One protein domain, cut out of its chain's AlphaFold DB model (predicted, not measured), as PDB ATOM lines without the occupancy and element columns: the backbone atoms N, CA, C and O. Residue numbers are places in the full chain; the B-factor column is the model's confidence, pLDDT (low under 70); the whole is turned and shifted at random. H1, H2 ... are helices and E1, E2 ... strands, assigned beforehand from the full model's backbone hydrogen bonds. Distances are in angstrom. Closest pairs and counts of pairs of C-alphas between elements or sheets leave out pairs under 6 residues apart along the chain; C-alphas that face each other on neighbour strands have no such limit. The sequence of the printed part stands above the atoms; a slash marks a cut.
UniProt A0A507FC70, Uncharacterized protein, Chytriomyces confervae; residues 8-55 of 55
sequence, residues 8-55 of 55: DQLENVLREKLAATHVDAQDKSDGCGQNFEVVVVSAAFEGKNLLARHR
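This is residues 8 to 55 of the 55 residues of an uncharacterized protein of Chytriomyces confervae (UniProt A0A507FC70). A hairpin of two antiparallel strands, E1 and E2, makes a small wall, and one helix, H1, packs over one of its faces, nearer to E1; beyond E2 a tail folds away from this pair, and its residues 46 to 52, of which 50 to 52 belong to H2, stick out. The printed part has 48 residues with two named helices and two named strands, in the order H1, E1, E2, H2 along the chain; the class is mixed, helices and strands. The whole is only just loose, close to compact, with a radius of gyration of the C-alphas of 11.6 A. Its outline is elongated, with spans of 35 by 20 by 13 A.

Start with the sheet: find C-alpha 22 at (8.364, 32.179, 5.792), where E1 begins; it covers residues 22 to 27 and is 16.7 A long from first to last C-alpha. E2, residues 36 to 41, measures 15.8 A and ends at C-alpha 41, at (12.710, 30.297, 4.391). Look back to C-alpha 8 at (1.131, 38.960, -2.421) for the beginning of H1, residues 8 to 18, which is 15.1 A long. H2 is residues 50 to 53, 5.1 A long, ending at C-alpha 53, at (18.506, 27.606, -4.975).

Look first at the hairpin of E1 and E2, antiparallel neighbours with 172 degrees between their N-to-C directions. The C-alphas of Ala 25 and Val 38, which face each other, are 4.4 A apart. Across the pair, N 24 and O 39 are within hydrogen-bond range at 2.9 A, and so are N 37 and O 26 at 2.8 A. Now turn to H1: it has 7 pairs of C-alphas within 8 A with E1, the closest being those of Glu 11 and Val 23, 6.0 A apart. With E2 it has 1 such pair, the C-alphas of Leu 14 and Val 40, 7.7 A apart. H2 is apart from H1 and from E1. In H1 every O i to N i+4 pair is within hydrogen-bond range; H2 is too short for such a pair, and its 1 pair of O i and N i+3 is within range.

The two C-alphas farthest apart are those of Gly 31 and Gly 47, 34.7 A. The printed part has no cut, and it ends at Arg 55, the chain's last residue. The link from H1 to E1 is tight, with 3 residues; those from E1 to E2 and from E2 to H2 are short, with 8 residues each. Check the B-factor column: the mean pLDDT of the printed part is 75.3, and residues 29 to 34 and 46 to 55 are under 70.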
ATOM      1  N   ASP A   8       1.994  40.050  -2.880       79.69
ATOM      2  CA  ASP A   8       1.131  38.960  -2.421       79.69
ATOM      3  C   ASP A   8       1.094  37.790  -3.412       79.69
ATOM      4  O   ASP A   8       1.063  36.619  -3.028       79.69
ATOM      5  N   GLN A   9       1.136  38.092  -4.712       82.31
ATOM      6  CA  GLN A   9       1.159  37.066  -5.749       82.31
ATOM      7  C   GLN A   9       2.524  36.369  -5.794       82.31
ATOM      8  O   GLN A   9       2.588  35.152  -5.966       82.31
ATOM      9  N   LEU A  10       3.608  37.122  -5.588       80.25
ATOM     10  CA  LEU A  10       4.960  36.578  -5.488       80.25
ATOM     11  C   LEU A  10       5.096  35.661  -4.262       80.25
ATOM     12  O   LEU A  10       5.598  34.543  -4.378       80.25
ATOM     13  N   GLU A  11       4.591  36.098  -3.106       83.50
ATOM     14  CA  GLU A  11       4.617  35.338  -1.857       83.50
ATOM     15  C   GLU A  11       3.842  34.025  -1.963       83.50
ATOM     16  O   GLU A  11       4.368  32.977  -1.582       83.50
ATOM     17  N   ASN A  12       2.633  34.049  -2.533       84.44
ATOM     18  CA  ASN A  12       1.837  32.836  -2.727       84.44
ATOM     19  C   ASN A  12       2.524  31.840  -3.664       84.44
ATOM     20  O   ASN A  12       2.658  30.670  -3.313       84.44
ATOM     21  N   VAL A  13       3.041  32.294  -4.812       85.44
ATOM     22  CA  VAL A  13       3.738  31.407  -5.758       85.44
ATOM     23  C   VAL A  13       4.985  30.788  -5.125       85.44
ATOM     24  O   VAL A  13       5.247  29.601  -5.323       85.44
ATOM     25  N   LEU A  14       5.753  31.564  -4.355       83.56
ATOM     26  CA  LEU A  14       6.933  31.062  -3.650       83.56
ATOM     27  C   LEU A  14       6.545  30.080  -2.538       83.56
ATOM     28  O   LEU A  14       7.178  29.031  -2.418       83.56
ATOM     29  N   ARG A  15       5.485  30.360  -1.769       84.00
ATOM     30  CA  ARG A  15       4.955  29.423  -0.766       84.00
ATOM     31  C   ARG A  15       4.508  28.111  -1.390       84.00
ATOM     32  O   ARG A  15       4.908  27.063  -0.897       84.00
ATOM     33  N   GLU A  16       3.744  28.149  -2.476       84.00
ATOM     34  CA  GLU A  16       3.232  26.942  -3.128       84.00
ATOM     35  C   GLU A  16       4.339  26.137  -3.820       84.00
ATOM     36  O   GLU A  16       4.430  24.924  -3.632       84.00
ATOM     37  N   LYS A  17       5.222  26.787  -4.592       83.06
ATOM     38  CA  LYS A  17       6.269  26.082  -5.355       83.06
ATOM     39  C   LYS A  17       7.413  25.564  -4.495       83.06
ATOM     40  O   LYS A  17       8.001  24.535  -4.821       83.06
ATOM     41  N   LEU A  18       7.779  26.302  -3.450       77.31
ATOM     42  CA  LEU A  18       8.955  26.005  -2.632       77.31
ATOM     43  C   LEU A  18       8.578  25.495  -1.241       77.31
ATOM     44  O   LEU A  18       9.480  25.279  -0.437       77.31
ATOM     45  N   ALA A  19       7.285  25.312  -0.944       80.19
ATOM     46  CA  ALA A  19       6.781  24.965   0.387       80.19
ATOM     47  C   ALA A  19       7.366  25.880   1.483       80.19
ATOM     48  O   ALA A  19       7.780  25.425   2.550       80.19
ATOM     49  N   ALA A  20       7.485  27.176   1.177       83.56
ATOM     50  CA  ALA A  20       8.141  28.128   2.061       83.56
ATOM     51  C   ALA A  20       7.314  28.382   3.322       83.56
ATOM     52  O   ALA A  20       6.125  28.684   3.262       83.56
ATOM     53  N   THR A  21       7.964  28.270   4.476       84.62
ATOM     54  CA  THR A  21       7.353  28.492   5.790       84.62
ATOM     55  C   THR A  21       7.320  29.976   6.137       84.62
ATOM     56  O   THR A  21       6.394  30.446   6.793       84.62
ATOM     57  N   HIS A  22       8.311  30.731   5.662       84.62
ATOM     58  CA  HIS A  22       8.364  32.179   5.792       84.62
ATOM     59  C   HIS A  22       8.735  32.785   4.441       84.62
ATOM     60  O   HIS A  22       9.671  32.322   3.788       84.62
ATOM     61  N   VAL A  23       7.974  33.787   4.013       84.25
ATOM     62  CA  VAL A  23       8.266  34.587   2.826       84.25
ATOM     63  C   VAL A  23       8.087  36.036   3.236       84.25
ATOM     64  O   VAL A  23       7.081  36.354   3.860       84.25
ATOM     65  N   ASP A  24       9.076  36.864   2.931       84.44
ATOM     66  CA  ASP A  24       9.036  38.305   3.145       84.44
ATOM     67  C   ASP A  24       9.497  38.970   1.849       84.44
ATOM     68  O   ASP A  24      10.608  38.711   1.384       84.44
ATOM     69  N   ALA A  25       8.617  39.736   1.207       81.19
ATOM     70  CA  ALA A  25       8.893  40.393  -0.067       81.19
ATOM     71  C   ALA A  25       8.958  41.913   0.125       81.19
ATOM     72  O   ALA A  25       7.967  42.554   0.484       81.19
ATOM     73  N   GLN A  26      10.121  42.496  -0.158       80.69
ATOM     74  CA  GLN A  26      10.405  43.915   0.007       80.69
ATOM     75  C   GLN A  26      10.703  44.553  -1.354       80.69
ATOM     76  O   GLN A  26      11.668  44.204  -2.032       80.69
ATOM     77  N   ASP A  27       9.852  45.486  -1.783       77.62
ATOM     78  CA  ASP A  27      10.074  46.244  -3.017       77.62
ATOM     79  C   ASP A  27      11.226  47.231  -2.799       77.62
ATOM     80  O   ASP A  27      11.139  48.134  -1.966       77.62
ATOM     81  N   LYS A  28      12.320  47.033  -3.537       79.44
ATOM     82  CA  LYS A  28      13.500  47.909  -3.517       79.44
ATOM     83  C   LYS A  28      13.596  48.767  -4.778       79.44
ATOM     84  O   LYS A  28      14.639  49.353  -5.050       79.44
ATOM     85  N   SER A  29      12.533  48.797  -5.577       64.94
ATOM     86  CA  SER A  29      12.474  49.411  -6.902       64.94
ATOM     87  C   SER A  29      11.730  50.741  -6.939       64.94
ATOM     88  O   SER A  29      11.209  51.102  -7.993       64.94
ATOM     89  N   ASP A  30      11.661  51.459  -5.811       66.50
ATOM     90  CA  ASP A  30      10.980  52.759  -5.701       66.50
ATOM     91  C   ASP A  30       9.548  52.732  -6.289       66.50
ATOM     92  O   ASP A  30       9.078  53.688  -6.902       66.50
ATOM     93  N   GLY A  31       8.843  51.603  -6.135       63.81
ATOM     94  CA  GLY A  31       7.459  51.445  -6.595       63.81
ATOM     95  C   GLY A  31       7.295  51.119  -8.082       63.81
ATOM     96  O   GLY A  31       6.179  51.182  -8.597       63.81
ATOM     97  N   CYS A  32       8.369  50.748  -8.784       68.12
ATOM     98  CA  CYS A  32       8.272  50.263 -10.161       68.12
ATOM     99  C   CYS A  32       7.869  48.779 -10.253       68.12
ATOM    100  O   CYS A  32       7.459  48.312 -11.314       68.12
ATOM    101  N   GLY A  33       8.000  48.028  -9.158       66.19
ATOM    102  CA  GLY A  33       7.721  46.598  -9.104       66.19
ATOM    103  C   GLY A  33       8.560  45.779 -10.088       66.19
ATOM    104  O   GLY A  33       8.080  44.807 -10.672       66.19
ATOM    105  N   GLN A  34       9.805  46.208 -10.304       68.12
ATOM    106  CA  GLN A  34      10.780  45.542 -11.175       68.12
ATOM    107  C   GLN A  34      11.903  44.867 -10.377       68.12
ATOM    108  O   GLN A  34      12.580  43.988 -10.904       68.12
ATOM    109  N   ASN A  35      12.112  45.275  -9.119       75.62
ATOM    110  CA  ASN A  35      13.163  44.742  -8.260       75.62
ATOM    111  C   ASN A  35      12.619  44.506  -6.848       75.62
ATOM    112  O   ASN A  35      12.299  45.448  -6.119       75.62
ATOM    113  N   PHE A  36      12.537  43.234  -6.474       76.56
ATOM    114  CA  PHE A  36      12.044  42.799  -5.176       76.56
ATOM    115  C   PHE A  36      13.136  42.013  -4.473       76.56
ATOM    116  O   PHE A  36      13.692  41.059  -5.018       76.56
ATOM    117  N   GLU A  37      13.432  42.412  -3.248       82.62
ATOM    118  CA  GLU A  37      14.265  41.650  -2.341       82.62
ATOM    119  C   GLU A  37      13.344  40.693  -1.587       82.62
ATOM    120  O   GLU A  37      12.434  41.129  -0.887       82.62
ATOM    121  N   VAL A  38      13.518  39.385  -1.787       79.81
ATOM    122  CA  VAL A  38      12.634  38.378  -1.189       79.81
ATOM    123  C   VAL A  38      13.424  37.443  -0.292       79.81
ATOM    124  O   VAL A  38      14.374  36.789  -0.729       79.81
ATOM    125  N   VAL A  39      13.001  37.346   0.962       83.88
ATOM    126  CA  VAL A  39      13.543  36.417   1.947       83.88
ATOM    127  C   VAL A  39      12.612  35.217   2.028       83.88
ATOM    128  O   VAL A  39      11.498  35.308   2.532       83.88
ATOM    129  N   VAL A  40      13.073  34.075   1.520       82.88
ATOM    130  CA  VAL A  40      12.314  32.820   1.530       82.88
ATOM    131  C   VAL A  40      12.995  31.825   2.464       82.88
ATOM    132  O   VAL A  40      14.136  31.425   2.226       82.88
ATOM    133  N   VAL A  41      12.285  31.381   3.499       83.69
ATOM    134  CA  VAL A  41      12.710  30.297   4.391       83.69
ATOM    135  C   VAL A  41      11.870  29.068   4.081       83.69
ATOM    136  O   VAL A  41      10.654  29.059   4.270       83.69
ATOM    137  N   SER A  42      12.529  28.021   3.596       82.69
ATOM    138  CA  SER A  42      11.920  26.721   3.337       82.69
ATOM    139  C   SER A  42      12.896  25.610   3.688       82.69
ATOM    140  O   SER A  42      14.070  25.681   3.317       82.69
ATOM    141  N   ALA A  43      12.388  24.540   4.297       76.56
ATOM    142  CA  ALA A  43      13.129  23.292   4.461       76.56
ATOM    143  C   ALA A  43      13.497  22.654   3.105       76.56
ATOM    144  O   ALA A  43      14.453  21.896   3.016       76.56
ATOM    145  N   ALA A  44      12.811  23.013   2.010       70.31
ATOM    146  CA  ALA A  44      13.142  22.550   0.660       70.31
ATOM    147  C   ALA A  44      14.488  23.082   0.130       70.31
ATOM    148  O   ALA A  44      14.975  22.606  -0.902       70.31
ATOM    149  N   PHE A  45      15.068  24.085   0.798       71.50
ATOM    150  CA  PHE A  45      16.413  24.591   0.530       71.50
ATOM    151  C   PHE A  45      17.481  23.960   1.422       71.50
ATOM    152  O   PHE A  45      18.670  24.103   1.135       71.50
ATOM    153  N   GLU A  46      17.076  23.244   2.469       64.50
ATOM    154  CA  GLU A  46      17.983  22.514   3.338       64.50
ATOM    155  C   GLU A  46      18.589  21.344   2.544       64.50
ATOM    156  O   GLU A  46      17.888  20.462   2.054       64.50
ATOM    157  N   GLY A  47      19.904  21.395   2.308       65.62
ATOM    158  CA  GLY A  47      20.630  20.390   1.520       65.62
ATOM    159  C   GLY A  47      20.705  20.641   0.006       65.62
ATOM    160  O   GLY A  47      21.366  19.876  -0.695       65.62
ATOM    161  N   LYS A  48      20.104  21.717  -0.526       59.81
ATOM    162  CA  LYS A  48      20.308  22.118  -1.931       59.81
ATOM    163  C   LYS A  48      21.499  23.064  -2.058       59.81
ATOM    164  O   LYS A  48      21.574  24.087  -1.383       59.81
ATOM    165  N   ASN A  49      22.415  22.747  -2.975       63.50
ATOM    166  CA  ASN A  49      23.531  23.631  -3.318       63.50
ATOM    167  C   ASN A  49      23.020  25.009  -3.763       63.50
ATOM    168  O   ASN A  49      22.010  25.106  -4.458       63.50
ATOM    169  N   LEU A  50      23.760  26.067  -3.420       61.47
ATOM    170  CA  LEU A  50      23.425  27.476  -3.689       61.47
ATOM    171  C   LEU A  50      22.980  27.732  -5.144       61.47
ATOM    172  O   LEU A  50      22.049  28.495  -5.387       61.47
ATOM    173  N   LEU A  51      23.580  27.022  -6.104       66.38
ATOM    174  CA  LEU A  51      23.240  27.097  -7.528       66.38
ATOM    175  C   LEU A  51      21.831  26.562  -7.856       66.38
ATOM    176  O   LEU A  51      21.155  27.103  -8.723       66.38
ATOM    177  N   ALA A  52      21.384  25.514  -7.161       61.59
ATOM    178  CA  ALA A  52      20.044  24.938  -7.300       61.59
ATOM    179  C   ALA A  52      18.976  25.746  -6.545       61.59
ATOM    180  O   ALA A  52      17.790  25.540  -6.768       61.59
ATOM    181  N   ARG A  53      19.392  26.650  -5.650       62.41
ATOM    182  CA  ARG A  53      18.506  27.606  -4.975       62.41
ATOM    183  C   ARG A  53      18.170  28.814  -5.853       62.41
ATOM    184  O   ARG A  53      17.146  29.448  -5.641       62.41
ATOM    185  N   HIS A  54      19.055  29.146  -6.790       63.47
ATOM    186  CA  HIS A  54      18.974  30.347  -7.627       63.47
ATOM    187  C   HIS A  54      18.373  30.096  -9.025       63.47
ATOM    188  O   HIS A  54      18.190  31.052  -9.777       63.47
ATOM    189  N   ARG A  55      18.131  28.826  -9.382       55.47
ATOM    190  CA  ARG A  55      17.446  28.383 -10.609       55.47
ATOM    191  C   ARG A  55      16.005  28.011 -10.303       55.47
ATOM    192  O   ARG A  55      15.163  28.257 -11.187       55.47
TER     193      ARG A  55